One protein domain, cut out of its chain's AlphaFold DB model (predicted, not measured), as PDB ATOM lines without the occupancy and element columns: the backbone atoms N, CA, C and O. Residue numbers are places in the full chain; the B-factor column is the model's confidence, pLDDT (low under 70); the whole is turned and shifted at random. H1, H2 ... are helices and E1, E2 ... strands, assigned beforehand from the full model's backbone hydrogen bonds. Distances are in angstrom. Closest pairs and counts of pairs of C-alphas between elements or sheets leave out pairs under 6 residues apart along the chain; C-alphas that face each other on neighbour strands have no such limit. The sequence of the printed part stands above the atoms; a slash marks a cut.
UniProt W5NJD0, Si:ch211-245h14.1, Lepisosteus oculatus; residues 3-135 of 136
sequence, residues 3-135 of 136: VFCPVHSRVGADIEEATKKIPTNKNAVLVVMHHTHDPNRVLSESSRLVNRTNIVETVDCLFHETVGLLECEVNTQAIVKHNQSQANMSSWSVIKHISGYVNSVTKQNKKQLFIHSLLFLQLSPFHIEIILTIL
ATOM      1  N   VAL A   3      11.857  12.702  35.586       86.75
ATOM      2  CA  VAL A   3      11.172  13.858  36.166       86.75
ATOM      3  C   VAL A   3      12.204  14.928  36.457       86.75
ATOM      4  O   VAL A   3      13.112  14.715  37.255       86.75
ATOM      5  N   PHE A   4      12.059  16.068  35.791       86.44
ATOM      6  CA  PHE A   4      12.935  17.217  35.965       86.44
ATOM      7  C   PHE A   4      12.384  18.140  37.046       86.44
ATOM      8  O   PHE A   4      11.217  18.529  37.006       86.44
ATOM      9  N   CYS A   5      13.242  18.494  37.996       90.00
ATOM     10  CA  CYS A   5      12.949  19.366  39.122       90.00
ATOM     11  C   CYS A   5      13.940  20.540  39.135       90.00
ATOM     12  O   CYS A   5      14.941  20.495  39.855       90.00
ATOM     13  N   PRO A   6      13.709  21.584  38.319       88.25
ATOM     14  CA  PRO A   6      14.453  22.832  38.433       88.25
ATOM     15  C   PRO A   6      14.183  23.506  39.781       88.25
ATOM     16  O   PRO A   6      13.035  23.810  40.113       88.25
ATOM     17  N   VAL A   7      15.248  23.741  40.546       87.50
ATOM     18  CA  VAL A   7      15.191  24.433  41.837       87.50
ATOM     19  C   VAL A   7      15.057  25.928  41.578       87.50
ATOM     20  O   VAL A   7      15.966  26.548  41.030       87.50
ATOM     21  N   HIS A   8      13.924  26.500  41.977       78.19
ATOM     22  CA  HIS A   8      13.633  27.923  41.794       78.19
ATOM     23  C   HIS A   8      13.879  28.721  43.068       78.19
ATOM     24  O   HIS A   8      14.352  29.851  43.011       78.19
ATOM     25  N   SER A   9      13.524  28.151  44.221       76.69
ATOM     26  CA  SER A   9      13.616  28.870  45.497       76.69
ATOM     27  C   SER A   9      14.119  27.992  46.630       76.69
ATOM     28  O   SER A   9      15.038  28.374  47.353       76.69
ATOM     29  N   ARG A  10      13.522  26.809  46.806       85.94
ATOM     30  CA  ARG A  10      13.787  25.920  47.934       85.94
ATOM     31  C   ARG A  10      13.709  24.486  47.454       85.94
ATOM     32  O   ARG A  10      12.625  23.991  47.161       85.94
ATOM     33  N   VAL A  11      14.857  23.811  47.487       88.56
ATOM     34  CA  VAL A  11      15.040  22.431  47.013       88.56
ATOM     35  C   VAL A  11      13.932  21.500  47.517       88.56
ATOM     36  O   VAL A  11      13.319  20.803  46.721       88.56
ATOM     37  N   GLY A  12      13.619  21.524  48.817       89.75
ATOM     38  CA  GLY A  12      12.597  20.641  49.390       89.75
ATOM     39  C   GLY A  12      11.187  20.874  48.836       89.75
ATOM     40  O   GLY A  12      10.507  19.914  48.495       89.75
ATOM     41  N   ALA A  13      10.769  22.136  48.694       90.25
ATOM     42  CA  ALA A  13       9.449  22.466  48.157       90.25
ATOM     43  C   ALA A  13       9.345  22.108  46.668       90.25
ATOM     44  O   ALA A  13       8.354  21.523  46.238       90.25
ATOM     45  N   ASP A  14      10.393  22.403  45.897       91.12
ATOM     46  CA  ASP A  14      10.434  22.092  44.468       91.12
ATOM     47  C   ASP A  14      10.405  20.563  44.234       91.12
ATOM     48  O   ASP A  14       9.670  20.082  43.367       91.12
ATOM     49  N   ILE A  15      11.112  19.782  45.065       93.31
ATOM     50  CA  ILE A  15      11.065  18.308  45.051       93.31
ATOM     51  C   ILE A  15       9.668  17.799  45.405       93.31
ATOM     52  O   ILE A  15       9.140  16.920  44.720       93.31
ATOM     53  N   GLU A  16       9.041  18.325  46.454       92.56
ATOM     54  CA  GLU A  16       7.698  17.903  46.853       92.56
ATOM     55  C   GLU A  16       6.689  18.115  45.710       92.56
ATOM     56  O   GLU A  16       5.943  17.205  45.342       92.56
ATOM     57  N   GLU A  17       6.731  19.282  45.068       91.75
ATOM     58  CA  GLU A  17       5.857  19.615  43.943       91.75
ATOM     59  C   GLU A  17       6.147  18.785  42.685       91.75
ATOM     60  O   GLU A  17       5.220  18.353  41.990       91.75
ATOM     61  N   ALA A  18       7.419  18.514  42.383       90.38
ATOM     62  CA  ALA A  18       7.796  17.658  41.260       90.38
ATOM     63  C   ALA A  18       7.323  16.212  41.472       90.38
ATOM     64  O   ALA A  18       6.807  15.572  40.553       90.38
ATOM     65  N   THR A  19       7.459  15.701  42.694       90.94
ATOM     66  CA  THR A  19       7.162  14.302  43.014       90.94
ATOM     67  C   THR A  19       5.666  14.010  43.140       90.94
ATOM     68  O   THR A  19       5.241  12.895  42.823       90.94
ATOM     69  N   LYS A  20       4.837  15.005  43.486       90.12
ATOM     70  CA  LYS A  20       3.362  14.909  43.443       90.12
ATOM     71  C   LYS A  20       2.818  14.581  42.052       90.12
ATOM     72  O   LYS A  20       1.795  13.911  41.935       90.12
ATOM     73  N   LYS A  21       3.506  15.017  40.994       87.19
ATOM     74  CA  LYS A  21       3.084  14.820  39.594       87.19
ATOM     75  C   LYS A  21       3.385  13.412  39.073       87.19
ATOM     76  O   LYS A  21       3.007  13.079  37.951       87.19
ATOM     77  N   ILE A  22       4.074  12.587  39.861       88.19
ATOM     78  CA  ILE A  22       4.510  11.252  39.460       88.19
ATOM     79  C   ILE A  22       3.428  10.228  39.820       88.19
ATOM     80  O   ILE A  22       3.114  10.065  41.005       88.19
ATOM     81  N   PRO A  23       2.900   9.471  38.841       88.06
ATOM     82  CA  PRO A  23       1.997   8.361  39.120       88.06
ATOM     83  C   PRO A  23       2.656   7.334  40.052       88.06
ATOM     84  O   PRO A  23       3.780   6.896  39.805       88.06
ATOM     85  N   THR A  24       1.954   6.921  41.108       86.69
ATOM     86  CA  THR A  24       2.454   5.965  42.120       86.69
ATOM     87  C   THR A  24       2.800   4.593  41.546       86.69
ATOM     88  O   THR A  24       3.639   3.893  42.098       86.69
ATOM     89  N   ASN A  25       2.190   4.218  40.422       89.06
ATOM     90  CA  ASN A  25       2.408   2.944  39.741       89.06
ATOM     91  C   ASN A  25       3.612   2.943  38.783       89.06
ATOM     92  O   ASN A  25       3.801   1.970  38.052       89.06
ATOM     93  N   LYS A  26       4.402   4.024  38.727       86.81
ATOM     94  CA  LYS A  26       5.578   4.117  37.856       86.81
ATOM     95  C   LYS A  26       6.830   4.459  38.652       86.81
ATOM     96  O   LYS A  26       6.853   5.437  39.397       86.81
ATOM     97  N   ASN A  27       7.894   3.702  38.388       88.50
ATOM     98  CA  ASN A  27       9.231   4.032  38.864       88.50
ATOM     99  C   ASN A  27       9.740   5.297  38.172       88.50
ATOM    100  O   ASN A  27       9.596   5.451  36.949       88.50
ATOM    101  N   ALA A  28      10.340   6.196  38.942       87.12
ATOM    102  CA  ALA A  28      10.840   7.475  38.472       87.12
ATOM    103  C   ALA A  28      12.290   7.719  38.888       87.12
ATOM    104  O   ALA A  28      12.691   7.362  39.990       87.12
ATOM    105  N   VAL A  29      13.047   8.362  38.003       86.06
ATOM    106  CA  VAL A  29      14.319   8.997  38.354       86.06
ATOM    107  C   VAL A  29      14.052  10.491  38.455       86.06
ATOM    108  O   VAL A  29      13.519  11.092  37.512       86.06
ATOM    109  N   LEU A  30      14.377  11.064  39.609       88.81
ATOM    110  CA  LEU A  30      14.235  12.489  39.870       88.81
ATOM    111  C   LEU A  30      15.554  13.192  39.550       88.81
ATOM    112  O   LEU A  30      16.579  12.886  40.149       88.81
ATOM    113  N   VAL A  31      15.520  14.138  38.618       87.56
ATOM    114  CA  VAL A  31      16.670  14.967  38.252       87.56
ATOM    115  C   VAL A  31      16.481  16.344  38.879       87.56
ATOM    116  O   VAL A  31      15.660  17.133  38.407       87.56
ATOM    117  N   VAL A  32      17.215  16.626  39.953       90.06
ATOM    118  CA  VAL A  32      17.185  17.907  40.666       90.06
ATOM    119  C   VAL A  32      18.216  18.834  40.033       90.06
ATOM    120  O   VAL A  32      19.409  18.536  40.005       90.06
ATOM    121  N   MET A  33      17.745  19.948  39.473       88.56
ATOM    122  CA  MET A  33      18.579  20.875  38.712       88.56
ATOM    123  C   MET A  33      18.794  22.146  39.522       88.56
ATOM    124  O   MET A  33      17.881  22.957  39.683       88.56
ATOM    125  N   HIS A  34      20.009  22.315  40.027       89.56
ATOM    126  CA  HIS A  34      20.405  23.454  40.839       89.56
ATOM    127  C   HIS A  34      20.967  24.541  39.940       89.56
ATOM    128  O   HIS A  34      22.006  24.366  39.297       89.56
ATOM    129  N   HIS A  35      20.265  25.666  39.899       88.12
ATOM    130  CA  HIS A  35      20.723  26.836  39.174       88.12
ATOM    131  C   HIS A  35      21.886  27.495  39.921       88.12
ATOM    132  O   HIS A  35      21.747  27.889  41.080       88.12
ATOM    133  N   THR A  36      23.058  27.562  39.290       87.62
ATOM    134  CA  THR A  36      24.231  28.229  39.863       87.62
ATOM    135  C   THR A  36      25.283  28.534  38.803       87.62
ATOM    136  O   THR A  36      25.394  27.828  37.806       87.62
ATOM    137  N   HIS A  37      26.081  29.578  39.033       86.44
ATOM    138  CA  HIS A  37      27.291  29.847  38.253       86.44
ATOM    139  C   HIS A  37      28.541  29.184  38.860       86.44
ATOM    140  O   HIS A  37      29.581  29.138  38.214       86.44
ATOM    141  N   ASP A  38      28.455  28.692  40.100       88.12
ATOM    142  CA  ASP A  38      29.591  28.124  40.825       88.12
ATOM    143  C   ASP A  38      29.713  26.611  40.552       88.12
ATOM    144  O   ASP A  38      28.893  25.835  41.055       88.12
ATOM    145  N   PRO A  39      30.726  26.156  39.786       84.31
ATOM    146  CA  PRO A  39      30.929  24.733  39.520       84.31
ATOM    147  C   PRO A  39      31.361  23.953  40.769       84.31
ATOM    148  O   PRO A  39      31.199  22.736  40.803       84.31
ATOM    149  N   ASN A  40      31.863  24.635  41.803       86.62
ATOM    150  CA  ASN A  40      32.317  24.034  43.056       86.62
ATOM    151  C   ASN A  40      31.243  24.093  44.150       86.62
ATOM    152  O   ASN A  40      31.529  23.810  45.318       86.62
ATOM    153  N   ARG A  41      30.002  24.454  43.792       85.69
ATOM    154  CA  ARG A  41      28.894  24.540  44.740       85.69
ATOM    155  C   ARG A  41      28.698  23.202  45.448       85.69
ATOM    156  O   ARG A  41      28.309  22.207  44.840       85.69
ATOM    157  N   VAL A  42      28.875  23.219  46.765       82.94
ATOM    158  CA  VAL A  42      28.577  22.070  47.618       82.94
ATOM    159  C   VAL A  42      27.063  21.892  47.699       82.94
ATOM    160  O   VAL A  42      26.334  22.808  48.093       82.94
ATOM    161  N   LEU A  43      26.590  20.709  47.320       83.69
ATOM    162  CA  LEU A  43      25.188  20.326  47.421       83.69
ATOM    163  C   LEU A  43      24.981  19.370  48.590       83.69
ATOM    164  O   LEU A  43      25.743  18.427  48.787       83.69
ATOM    165  N   SER A  44      23.894  19.581  49.323       84.62
ATOM    166  CA  SER A  44      23.339  18.539  50.180       84.62
ATOM    167  C   SER A  44      22.644  17.495  49.309       84.62
ATOM    168  O   SER A  44      21.937  17.861  48.372       84.62
ATOM    169  N   GLU A  45      22.804  16.212  49.634       84.12
ATOM    170  CA  GLU A  45      22.165  15.115  48.896       84.12
ATOM    171  C   GLU A  45      20.640  15.273  48.880       84.12
ATOM    172  O   GLU A  45      19.974  15.136  49.914       84.12
ATOM    173  N   SER A  46      20.075  15.537  47.701       88.81
ATOM    174  CA  SER A  46      18.637  15.786  47.554       88.81
ATOM    175  C   SER A  46      17.789  14.531  47.761       88.81
ATOM    176  O   SER A  46      16.623  14.636  48.142       88.81
ATOM    177  N   SER A  47      18.382  13.343  47.616       88.62
ATOM    178  CA  SER A  47      17.755  12.049  47.916       88.62
ATOM    179  C   SER A  47      17.185  11.976  49.337       88.62
ATOM    180  O   SER A  47      16.168  11.326  49.558       88.62
ATOM    181  N   ARG A  48      17.778  12.700  50.297       91.00
ATOM    182  CA  ARG A  48      17.308  12.774  51.693       91.00
ATOM    183  C   ARG A  48      15.956  13.473  51.841       91.00
ATOM    184  O   ARG A  48      15.289  13.304  52.856       91.00
ATOM    185  N   LEU A  49      15.571  14.276  50.853       91.12
ATOM    186  CA  LEU A  49      14.313  15.021  50.821       91.12
ATOM    187  C   LEU A  49      13.207  14.245  50.092       91.12
ATOM    188  O   LEU A  49      12.066  14.701  50.026       91.12
ATOM    189  N   VAL A  50      13.530  13.074  49.539       90.62
ATOM    190  CA  VAL A  50      12.598  12.242  48.784       90.62
ATOM    191  C   VAL A  50      11.998  11.172  49.694       90.62
ATOM    192  O   VAL A  50      12.678  10.244  50.112       90.62
ATOM    193  N   ASN A  51      10.692  11.264  49.952       87.38
ATOM    194  CA  ASN A  51       9.966  10.314  50.808       87.38
ATOM    195  C   ASN A  51       9.059   9.342  50.018       87.38
ATOM    196  O   ASN A  51       8.000   8.936  50.494       87.38
ATOM    197  N   ARG A  52       9.409   9.011  48.767       88.00
ATOM    198  CA  ARG A  52       8.591   8.133  47.908       88.00
ATOM    199  C   ARG A  52       9.383   6.934  47.411       88.00
ATOM    200  O   ARG A  52      10.394   7.092  46.738       88.00
ATOM    201  N   THR A  53       8.854   5.738  47.651       87.25
ATOM    202  CA  THR A  53       9.477   4.460  47.263       87.25
ATOM    203  C   THR A  53       9.483   4.211  45.757       87.25
ATOM    204  O   THR A  53      10.309   3.452  45.265       87.25
ATOM    205  N   ASN A  54       8.588   4.862  45.004       89.19
ATOM    206  CA  ASN A  54       8.556   4.770  43.545       89.19
ATOM    207  C   ASN A  54       9.607   5.667  42.861       89.19
ATOM    208  O   ASN A  54       9.655   5.720  41.633       89.19
ATOM    209  N   ILE A  55      10.440   6.382  43.624       89.38
ATOM    210  CA  ILE A  55      11.589   7.122  43.101       89.38
ATOM    211  C   ILE A  55      12.829   6.273  43.341       89.38
ATOM    212  O   ILE A  55      13.279   6.111  44.470       89.38
ATOM    213  N   VAL A  56      13.337   5.687  42.263       87.94
ATOM    214  CA  VAL A  56      14.402   4.676  42.321       87.94
ATOM    215  C   VAL A  56      15.792   5.294  42.390       87.94
ATOM    216  O   VAL A  56      16.723   4.663  42.876       87.94
ATOM    217  N   GLU A  57      15.937   6.525  41.906       87.38
ATOM    218  CA  GLU A  57      17.205   7.241  41.863       87.38
ATOM    219  C   GLU A  57      16.931   8.746  41.907       87.38
ATOM    220  O   GLU A  57      15.951   9.237  41.334       87.38
ATOM    221  N   THR A  58      17.801   9.475  42.602       88.31
ATOM    222  CA  THR A  58      17.816  10.937  42.608       88.31
ATOM    223  C   THR A  58      19.176  11.403  42.117       88.31
ATOM    224  O   THR A  58      20.203  10.956  42.624       88.31
ATOM    225  N   VAL A  59      19.168  12.282  41.120       86.12
ATOM    226  CA  VAL A  59      20.362  12.804  40.462       86.12
ATOM    227  C   VAL A  59      20.398  14.311  40.662       86.12
ATOM    228  O   VAL A  59      19.514  15.022  40.187       86.12
ATOM    229  N   ASP A  60      21.430  14.793  41.345       87.44
ATOM    230  CA  ASP A  60      21.712  16.216  41.495       87.44
ATOM    231  C   ASP A  60      22.581  16.706  40.333       87.44
ATOM    232  O   ASP A  60      23.593  16.085  40.005       87.44
ATOM    233  N   CYS A  61      22.208  17.828  39.715       86.69
ATOM    234  CA  CYS A  61      23.022  18.461  38.681       86.69
ATOM    235  C   CYS A  61      23.066  19.983  38.813       86.69
ATOM    236  O   CYS A  61      22.084  20.618  39.199       86.69
ATOM    237  N   LEU A  62      24.217  20.566  38.479       88.19
ATOM    238  CA  LEU A  62      24.428  22.010  38.414       88.19
ATOM    239  C   LEU A  62      24.237  22.502  36.982       88.19
ATOM    240  O   LEU A  62      24.819  21.945  36.045       88.19
ATOM    241  N   PHE A  63      23.460  23.567  36.812       86.56
ATOM    242  CA  PHE A  63      23.267  24.195  35.511       86.56
ATOM    243  C   PHE A  63      23.222  25.718  35.610       86.56
ATOM    244  O   PHE A  63      22.870  26.290  36.639       86.56
ATOM    245  N   HIS A  64      23.514  26.362  34.487       83.88
ATOM    246  CA  HIS A  64      23.376  27.795  34.291       83.88
ATOM    247  C   HIS A  64      22.794  28.051  32.900       83.88
ATOM    248  O   HIS A  64      23.142  27.381  31.933       83.88
ATOM    249  N   GLU A  65      21.912  29.030  32.748       74.69
ATOM    250  CA  GLU A  65      21.186  29.281  31.501       74.69
ATOM    251  C   GLU A  65      22.098  29.622  30.322       74.69
ATOM    252  O   GLU A  65      21.750  29.320  29.183       74.69
ATOM    253  N   THR A  66      23.261  30.229  30.567       76.12
ATOM    254  CA  THR A  66      24.180  30.646  29.496       76.12
ATOM    255  C   THR A  66      25.019  29.496  28.941       76.12
ATOM    256  O   THR A  66      25.209  29.434  27.722       76.12
ATOM    257  N   VAL A  67      25.478  28.595  29.815       78.06
ATOM    258  CA  VAL A  67      26.429  27.512  29.499       78.06
ATOM    259  C   VAL A  67      25.796  26.117  29.505       78.06
ATOM    260  O   VAL A  67      26.350  25.197  28.915       78.06
ATOM    261  N   GLY A  68      24.612  25.954  30.093       81.00
ATOM    262  CA  GLY A  68      23.950  24.664  30.261       81.00
ATOM    263  C   GLY A  68      24.440  23.934  31.511       81.00
ATOM    264  O   GLY A  68      24.534  24.533  32.580       81.00
ATOM    265  N   LEU A  69      24.714  22.633  31.398       82.75
ATOM    266  CA  LEU A  69      25.293  21.858  32.500       82.75
ATOM    267  C   LEU A  69      26.725  22.321  32.760       82.75
ATOM    268  O   LEU A  69      27.504  22.463  31.821       82.75
ATOM    269  N   LEU A  70      27.069  22.520  34.030       83.50
ATOM    270  CA  LEU A  70      28.435  22.881  34.399       83.50
ATOM    271  C   LEU A  70      29.382  21.688  34.223       83.50
ATOM    272  O   LEU A  70      29.027  20.546  34.522       83.50
ATOM    273  N   GLU A  71      30.603  21.955  33.775       80.69
ATOM    274  CA  GLU A  71      31.694  20.985  33.822       80.69
ATOM    275  C   GLU A  71      32.239  20.951  35.255       80.69
ATOM    276  O   GLU A  71      33.039  21.794  35.656       80.69
ATOM    277  N   CYS A  72      31.719  20.035  36.072       79.19
ATOM    278  CA  CYS A  72      32.095  19.923  37.476       79.19
ATOM    279  C   CYS A  72      32.055  18.482  37.980       79.19
ATOM    280  O   CYS A  72      31.460  17.594  37.359       79.19
ATOM    281  N   GLU A  73      32.663  18.255  39.144       79.19
ATOM    282  CA  GLU A  73      32.698  16.937  39.768       79.19
ATOM    283  C   GLU A  73      31.296  16.433  40.123       79.19
ATOM    284  O   GLU A  73      31.015  15.265  39.896       79.19
ATOM    285  N   VAL A  74      30.377  17.296  40.569       78.38
ATOM    286  CA  VAL A  74      28.981  16.910  40.854       78.38
ATOM    287  C   VAL A  74      28.313  16.314  39.615       78.38
ATOM    288  O   VAL A  74      27.770  15.214  39.670       78.38
ATOM    289  N   ASN A  75      28.407  17.000  38.475       81.62
ATOM    290  CA  ASN A  75      27.827  16.524  37.222       81.62
ATOM    291  C   ASN A  75      28.580  15.302  36.679       81.62
ATOM    292  O   ASN A  75      27.959  14.380  36.156       81.62
ATOM    293  N   THR A  76      29.902  15.248  36.848       77.31
ATOM    294  CA  THR A  76      30.719  14.090  36.461       77.31
ATOM    295  C   THR A  76      30.352  12.864  37.291       77.31
ATOM    296  O   THR A  76      30.140  11.792  36.740       77.31
ATOM    297  N   GLN A  77      30.194  13.008  38.605       70.69
ATOM    298  CA  GLN A  77      29.763  11.940  39.498       70.69
ATOM    299  C   GLN A  77      28.306  11.551  39.260       70.69
ATOM    300  O   GLN A  77      27.997  10.368  39.329       70.69
ATOM    301  N   ALA A  78      27.421  12.493  38.926       69.00
ATOM    302  CA  ALA A  78      26.061  12.186  38.486       69.00
ATOM    303  C   ALA A  78      26.070  11.304  37.224       69.00
ATOM    304  O   ALA A  78      25.345  10.314  37.149       69.00
ATOM    305  N   ILE A  79      26.952  11.606  36.267       66.00
ATOM    306  CA  ILE A  79      27.163  10.797  35.058       66.00
ATOM    307  C   ILE A  79      27.790   9.431  35.404       66.00
ATOM    308  O   ILE A  79      27.377   8.402  34.872       66.00
ATOM    309  N   VAL A  80      28.775   9.393  36.306       62.31
ATOM    310  CA  VAL A  80      29.548   8.186  36.646       62.31
ATOM    311  C   VAL A  80      28.787   7.227  37.570       62.31
ATOM    312  O   VAL A  80      28.796   6.027  37.301       62.31
ATOM    313  N   LYS A  81      28.085   7.708  38.608       59.88
ATOM    314  CA  LYS A  81      27.225   6.880  39.483       59.88
ATOM    315  C   LYS A  81      26.128   6.176  38.679       59.88
ATOM    316  O   LYS A  81      25.814   5.015  38.949       59.88
ATOM    317  N   HIS A  82      25.615   6.834  37.642       52.94
ATOM    318  CA  HIS A  82      24.667   6.227  36.715       52.94
ATOM    319  C   HIS A  82      25.315   5.120  35.858       52.94
ATOM    320  O   HIS A  82      24.726   4.065  35.643       52.94
ATOM    321  N   ASN A  83      26.569   5.306  35.426       50.19
ATOM    322  CA  ASN A  83      27.308   4.303  34.650       50.19
ATOM    323  C   ASN A  83      27.765   3.087  35.478       50.19
ATOM    324  O   ASN A  83      27.823   1.979  34.951       50.19
ATOM    325  N   GLN A  84      28.091   3.266  36.761       48.62
ATOM    326  CA  GLN A  84      28.571   2.180  37.628       48.62
ATOM    327  C   GLN A  84      27.444   1.297  38.184       48.62
ATOM    328  O   GLN A  84      27.693   0.151  38.551       48.62
ATOM    329  N   SER A  85      26.203   1.791  38.222       49.44
ATOM    330  CA  SER A  85      25.059   1.045  38.756       49.44
ATOM    331  C   SER A  85      24.354   0.140  37.734       49.44
ATOM    332  O   SER A  85      23.492  -0.635  38.145       49.44
ATOM    333  N   GLN A  86      24.690   0.177  36.432       45.16
ATOM    334  CA  GLN A  86      23.954  -0.565  35.393       45.16
ATOM    335  C   GLN A  86      24.820  -0.996  34.189       45.16
ATOM    336  O   GLN A  86      25.010  -0.242  33.239       45.16
ATOM    337  N   ALA A  87      25.222  -2.270  34.147       42.41
ATOM    338  CA  ALA A  87      25.730  -2.926  32.933       42.41
ATOM    339  C   ALA A  87      24.616  -3.357  31.947       42.41
ATOM    340  O   ALA A  87      24.910  -4.061  30.989       42.41
ATOM    341  N   ASN A  88      23.340  -2.995  32.165       46.97
ATOM    342  CA  ASN A  88      22.234  -3.629  31.430       46.97
ATOM    343  C   ASN A  88      21.000  -2.767  31.113       46.97
ATOM    344  O   ASN A  88      19.913  -3.301  30.896       46.97
ATOM    345  N   MET A  89      21.127  -1.447  30.982       42.62
ATOM    346  CA  MET A  89      20.057  -0.677  30.339       42.62
ATOM    347  C   MET A  89      20.606   0.555  29.625       42.62
ATOM    348  O   MET A  89      21.554   1.168  30.088       42.62
ATOM    349  N   SER A  90      20.016   0.882  28.472       51.47
ATOM    350  CA  SER A  90      20.316   1.976  27.523       51.47
ATOM    351  C   SER A  90      20.610   3.383  28.119       51.47
ATOM    352  O   SER A  90      19.872   4.346  27.891       51.47
ATOM    353  N   SER A  91      21.729   3.507  28.842       50.50
ATOM    354  CA  SER A  91      22.160   4.622  29.713       50.50
ATOM    355  C   SER A  91      22.307   5.976  29.000       50.50
ATOM    356  O   SER A  91      21.984   7.032  29.545       50.50
ATOM    357  N   TRP A  92      22.636   5.977  27.706       48.16
ATOM    358  CA  TRP A  92      22.684   7.212  26.914       48.16
ATOM    359  C   TRP A  92      21.332   7.939  26.805       48.16
ATOM    360  O   TRP A  92      21.302   9.112  26.435       48.16
ATOM    361  N   SER A  93      20.208   7.288  27.114       57.72
ATOM    362  CA  SER A  93      18.883   7.895  26.978       57.72
ATOM    363  C   SER A  93      18.625   8.973  28.030       57.72
ATOM    364  O   SER A  93      18.093  10.023  27.683       57.72
ATOM    365  N   VAL A  94      19.013   8.769  29.295       63.50
ATOM    366  CA  VAL A  94      18.755   9.745  30.374       63.50
ATOM    367  C   VAL A  94      19.621  10.983  30.190       63.50
ATOM    368  O   VAL A  94      19.095  12.090  30.159       63.50
ATOM    369  N   ILE A  95      20.920  10.800  29.949       62.97
ATOM    370  CA  ILE A  95      21.854  11.904  29.690       62.97
ATOM    371  C   ILE A  95      21.441  12.689  28.437       62.97
ATOM    372  O   ILE A  95      21.447  13.918  28.465       62.97
ATOM    373  N   LYS A  96      20.994  12.017  27.360       65.88
ATOM    374  CA  LYS A  96      20.418  12.700  26.183       65.88
ATOM    375  C   LYS A  96      19.171  13.504  26.533       65.88
ATOM    376  O   LYS A  96      19.031  14.615  26.033       65.88
ATOM    377  N   HIS A  97      18.285  12.985  27.386       69.06
ATOM    378  CA  HIS A  97      17.106  13.729  27.834       69.06
ATOM    379  C   HIS A  97      17.484  14.926  28.710       69.06
ATOM    380  O   HIS A  97      16.928  15.999  28.503       69.06
ATOM    381  N   ILE A  98      18.435  14.779  29.639       69.25
ATOM    382  CA  ILE A  98      18.916  15.886  30.479       69.25
ATOM    383  C   ILE A  98      19.574  16.950  29.601       69.25
ATOM    384  O   ILE A  98      19.183  18.111  29.657       69.25
ATOM    385  N   SER A  99      20.511  16.562  28.734       69.31
ATOM    386  CA  SER A  99      21.168  17.473  27.793       69.31
ATOM    387  C   SER A  99      20.155  18.157  26.868       69.31
ATOM    388  O   SER A  99      20.201  19.370  26.687       69.31
ATOM    389  N   GLY A 100      19.185  17.411  26.332       73.56
ATOM    390  CA  GLY A 100      18.111  17.948  25.494       73.56
ATOM    391  C   GLY A 100      17.201  18.933  26.233       73.56
ATOM    392  O   GLY A 100      16.877  19.986  25.685       73.56
ATOM    393  N   TYR A 101      16.827  18.627  27.478       69.56
ATOM    394  CA  TYR A 101      16.035  19.510  28.334       69.56
ATOM    395  C   TYR A 101      16.811  20.778  28.708       69.56
ATOM    396  O   TYR A 101      16.308  21.882  28.528       69.56
ATOM    397  N   VAL A 102      18.065  20.652  29.142       67.81
ATOM    398  CA  VAL A 102      18.922  21.804  29.461       67.81
ATOM    399  C   VAL A 102      19.099  22.696  28.232       67.81
ATOM    400  O   VAL A 102      18.903  23.905  28.315       67.81
ATOM    401  N   ASN A 103      19.365  22.110  27.063       69.56
ATOM    402  CA  ASN A 103      19.470  22.859  25.812       69.56
ATOM    403  C   ASN A 103      18.158  23.562  25.431       69.56
ATOM    404  O   ASN A 103      18.196  24.681  24.910       69.56
ATOM    405  N   SER A 104      16.997  22.943  25.675       67.69
ATOM    406  CA  SER A 104      15.699  23.561  25.385       67.69
ATOM    407  C   SER A 104      15.415  24.740  26.320       67.69
ATOM    408  O   SER A 104      15.023  25.801  25.828       67.69
ATOM    409  N   VAL A 105      15.718  24.609  27.615       65.69
ATOM    410  CA  VAL A 105      15.609  25.680  28.620       65.69
ATOM    411  C   VAL A 105      16.575  26.825  28.310       65.69
ATOM    412  O   VAL A 105      16.152  27.975  28.220       65.69
ATOM    413  N   THR A 106      17.852  26.539  28.038       64.31
ATOM    414  CA  THR A 106      18.846  27.544  27.619       64.31
ATOM    415  C   THR A 106      18.401  28.285  26.358       64.31
ATOM    416  O   THR A 106      18.506  29.511  26.279       64.31
ATOM    417  N   LYS A 107      17.860  27.574  25.361       64.31
ATOM    418  CA  LYS A 107      17.350  28.193  24.130       64.31
ATOM    419  C   LYS A 107      16.101  29.039  24.386       64.31
ATOM    420  O   LYS A 107      15.983  30.103  23.785       64.31
ATOM    421  N   GLN A 108      15.186  28.598  25.250       61.41
ATOM    422  CA  GLN A 108      14.016  29.386  25.649       61.41
ATOM    423  C   GLN A 108      14.420  30.651  26.408       61.41
ATOM    424  O   GLN A 108      13.948  31.723  26.048       61.41
ATOM    425  N   ASN A 109      15.358  30.568  27.352       57.06
ATOM    426  CA  ASN A 109      15.868  31.735  28.071       57.06
ATOM    427  C   ASN A 109      16.597  32.708  27.138       57.06
ATOM    428  O   ASN A 109      16.342  33.906  27.199       57.06
ATOM    429  N   LYS A 110      17.424  32.223  26.198       59.31
ATOM    430  CA  LYS A 110      18.036  33.078  25.161       59.31
ATOM    431  C   LYS A 110      16.984  33.744  24.272       59.31
ATOM    432  O   LYS A 110      17.119  34.923  23.970       59.31
ATOM    433  N   LYS A 111      15.920  33.028  23.887       56.62
ATOM    434  CA  LYS A 111      14.785  33.616  23.156       56.62
ATOM    435  C   LYS A 111      14.046  34.658  23.995       56.62
ATOM    436  O   LYS A 111      13.737  35.713  23.465       56.62
ATOM    437  N   GLN A 112      13.800  34.398  25.277       53.41
ATOM    438  CA  GLN A 112      13.139  35.337  26.184       53.41
ATOM    439  C   GLN A 112      13.984  36.597  26.398       53.41
ATOM    440  O   GLN A 112      13.455  37.701  26.341       53.41
ATOM    441  N   LEU A 113      15.296  36.447  26.590       55.72
ATOM    442  CA  LEU A 113      16.245  37.558  26.679       55.72
ATOM    443  C   LEU A 113      16.307  38.351  25.368       55.72
ATOM    444  O   LEU A 113      16.340  39.574  25.413       55.72
ATOM    445  N   PHE A 114      16.264  37.677  24.214       54.41
ATOM    446  CA  PHE A 114      16.221  38.321  22.896       54.41
ATOM    447  C   PHE A 114      14.897  39.060  22.639       54.41
ATOM    448  O   PHE A 114      14.888  40.146  22.075       54.41
ATOM    449  N   ILE A 115      13.768  38.503  23.083       62.69
ATOM    450  CA  ILE A 115      12.461  39.174  23.024       62.69
ATOM    451  C   ILE A 115      12.453  40.389  23.955       62.69
ATOM    452  O   ILE A 115      12.029  41.466  23.541       62.69
ATOM    453  N   HIS A 116      12.968  40.249  25.182       55.28
ATOM    454  CA  HIS A 116      13.140  41.382  26.087       55.28
ATOM    455  C   HIS A 116      14.045  42.455  25.470       55.28
ATOM    456  O   HIS A 116      13.669  43.622  25.495       55.28
ATOM    457  N   SER A 117      15.184  42.102  24.865       56.44
ATOM    458  CA  SER A 117      16.077  43.090  24.248       56.44
ATOM    459  C   SER A 117      15.456  43.782  23.029       56.44
ATOM    460  O   SER A 117      15.645  44.987  22.874       56.44
ATOM    461  N   LEU A 118      14.664  43.082  22.206       59.34
ATOM    462  CA  LEU A 118      13.890  43.717  21.129       59.34
ATOM    463  C   LEU A 118      12.822  44.676  21.669       59.34
ATOM    464  O   LEU A 118      12.688  45.779  21.144       59.34
ATOM    465  N   LEU A 119      12.094  44.293  22.722       55.81
ATOM    466  CA  LEU A 119      11.121  45.171  23.382       55.81
ATOM    467  C   LEU A 119      11.798  46.417  23.975       55.81
ATOM    468  O   LEU A 119      11.275  47.516  23.826       55.81
ATOM    469  N   PHE A 120      12.989  46.280  24.566       54.88
ATOM    470  CA  PHE A 120      13.787  47.416  25.046       54.88
ATOM    471  C   PHE A 120      14.281  48.331  23.909       54.88
ATOM    472  O   PHE A 120      14.350  49.544  24.097       54.88
ATOM    473  N   LEU A 121      14.578  47.788  22.722       50.81
ATOM    474  CA  LEU A 121      14.949  48.581  21.541       50.81
ATOM    475  C   LEU A 121      13.749  49.305  20.908       50.81
ATOM    476  O   LEU A 121      13.919  50.402  20.383       50.81
ATOM    477  N   GLN A 122      12.543  48.733  20.981       52.38
ATOM    478  CA  GLN A 122      11.313  49.353  20.466       52.38
ATOM    479  C   GLN A 122      10.663  50.351  21.437       52.38
ATOM    480  O   GLN A 122       9.830  51.150  21.016       52.38
ATOM    481  N   LEU A 123      11.044  50.325  22.717       46.28
ATOM    482  CA  LEU A 123      10.519  51.210  23.762       46.28
ATOM    483  C   LEU A 123      11.522  52.270  24.235       46.28
ATOM    484  O   LEU A 123      11.216  52.996  25.173       46.28
ATOM    485  N   SER A 124      12.700  52.383  23.609       42.34
ATOM    486  CA  SER A 124      13.668  53.446  23.901       42.34
ATOM    487  C   SER A 124      13.156  54.803  23.382       42.34
ATOM    488  O   SER A 124      13.190  55.038  22.171       42.34
ATOM    489  N   PRO A 125      12.727  55.741  24.252       54.03
ATOM    490  CA  PRO A 125      12.262  57.069  23.836       54.03
ATOM    491  C   PRO A 125      13.431  57.978  23.419       54.03
ATOM    492  O   PRO A 125      13.229  59.035  22.827       54.03
ATOM    493  N   PHE A 126      14.672  57.557  23.691       50.59
ATOM    494  CA  PHE A 126      15.877  58.368  23.524       50.59
ATOM    495  C   PHE A 126      16.299  58.605  22.067       50.59
ATOM    496  O   PHE A 126      17.135  59.469  21.827       50.59
ATOM    497  N   HIS A 127      15.722  57.903  21.086       49.16
ATOM    498  CA  HIS A 127      15.960  58.203  19.665       49.16
ATOM    499  C   HIS A 127      14.821  58.985  18.991       49.16
ATOM    500  O   HIS A 127      15.039  59.535  17.914       49.16
ATOM    501  N   ILE A 128      13.636  59.088  19.606       49.31
ATOM    502  CA  ILE A 128      12.527  59.870  19.027       49.31
ATOM    503  C   ILE A 128      12.711  61.371  19.316       49.31
ATOM    504  O   ILE A 128      12.451  62.195  18.440       49.31
ATOM    505  N   GLU A 129      13.259  61.743  20.479       46.59
ATOM    506  CA  GLU A 129      13.499  63.155  20.837       46.59
ATOM    507  C   GLU A 129      14.589  63.845  19.993       46.59
ATOM    508  O   GLU A 129      14.518  65.052  19.742       46.59
ATOM    509  N   ILE A 130      15.573  63.094  19.482       51.75
ATOM    510  CA  ILE A 130      16.637  63.666  18.640       51.75
ATOM    511  C   ILE A 130      16.093  64.080  17.262       51.75
ATOM    512  O   ILE A 130      16.546  65.075  16.700       51.75
ATOM    513  N   ILE A 131      15.090  63.375  16.726       48.66
ATOM    514  CA  ILE A 131      14.521  63.694  15.408       48.66
ATOM    515  C   ILE A 131      13.596  64.918  15.474       48.66
ATOM    516  O   ILE A 131      13.614  65.724  14.546       48.66
ATOM    517  N   LEU A 132      12.844  65.120  16.566       46.31
ATOM    518  CA  LEU A 132      12.015  66.328  16.704       46.31
ATOM    519  C   LEU A 132      12.844  67.600  16.920       46.31
ATOM    520  O   LEU A 132      12.475  68.641  16.392       46.31
ATOM    521  N   THR A 133      13.985  67.513  17.606       50.28
ATOM    522  CA  THR A 133      14.869  68.672  17.844       50.28
ATOM    523  C   THR A 133      15.602  69.137  16.574       50.28
ATOM    524  O   THR A 133      16.046  70.276  16.502       50.28
ATOM    525  N   ILE A 134      15.727  68.285  15.548       50.12
ATOM    526  CA  ILE A 134      16.325  68.651  14.248       50.12
ATOM    527  C   ILE A 134      15.269  69.206  13.264       50.12
ATOM    528  O   ILE A 134      15.629  69.811  12.257       50.12
ATOM    529  N   LEU A 135      13.972  69.027  13.544       49.41
ATOM    530  CA  LEU A 135      12.863  69.444  12.670       49.41
ATOM    531  C   LEU A 135      12.061  70.660  13.179       49.41
ATOM    532  O   LEU A 135      11.081  71.038  12.534       49.41
TER     533      LEU A 135
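This is residues 3 to 135 of the 136 residues of the protein "Si:ch211-245h14.1" of Lepisosteus oculatus (UniProt W5NJD0). A small body, built on a strongly twisted sheet of three parallel strands with helices on both faces, has one long helical arm: H4 starts at the body and runs far out of it, with H5 beyond its end. H1 and the short H2 cover one face of the sheet; H3 and the first part of H4 are over the other, and residues 111 to 135 stick out as the arm. The printed part has 133 residues, with five named helices and three named strands in the order E1 H1 E2 H2 E3 H3 H4 H5; the sheet's order is E1 E2 E3, and the class is mixed, helices and strands. The whole is loose, with a radius of gyration of the C-alphas of 20.5 A, and spans 75 by 29 by 28 A, the arm making the length.

In the sheet, the inner strand E2, residues 28 to 35, is parallel to the edge strands E1, residues 3 to 7, and E3, residues 55 to 64. N 5 and O 31 are 2.8 A apart and N 32 and O 59 are 2.8 A apart, both within hydrogen-bond range. E1, H1, E2 and E2, H2, E3 are strand-helix-strand units, two parallel neighbour strands with a helix between, each with a right-handed crossover. H1, residues 11 to 20, is over E1 and E2 at a height over the sheet of 8.5 A and runs along the strands; its closest C-alphas to E1 are those of Ala 18 and Cys 5, 5.8 A apart. On the same face, H2, residues 46 to 49, touches H1, the closest C-alphas being those of Leu 49 and Gly 12, 6.0 A apart. On the opposite face, H3, residues 73 to 84, is over E3 at a height of 7.8 A, with the C-alphas of Asn 75 and Cys 61 closest at 5.4 A. H4, residues 92 to 122, is on the same face as H3 and over E2, slantwise to the strands at 40 degrees on the local plane. H3 and H4 are close but not clearly touching, the closest C-alphas, those of Ile 79 and Ile 95, being 7.6 A apart. H5, residues 125 to 134, is not on the sheet and is apart from H4. Every O i to N i+4 pair is within hydrogen-bond range in H1 and H4, against 7 of 8 in H3 and 2 of 6 in H5, where 3 of 7 O i to N i+3 pairs are; H2 is too short for an O i to N i+4 pair.

E1 begins at C-alpha 3, (11.172, 13.858, 36.166). E2 measures 21.7 A from first to last C-alpha and E3 25.4 A. H4 is 44.1 A long, from C-alpha 92 at (22.684, 7.212, 26.914) to C-alpha 122 at (11.313, 49.353, 20.466). H1, H3 and H5 measure 14.3 A, 15.5 A and 15.6 A.

The two C-alphas farthest apart, those of Ala 87 and Leu 135, are 76.2 A apart. Without the stretches that stand free, residues 84 to 90 and 111 to 135, the body spans 36 by 30 by 27 A. The printed part has no cut, and no link is long. The mean pLDDT of the printed part is 73.1, and residues 78 to 99 and 101 to 135 are under 70.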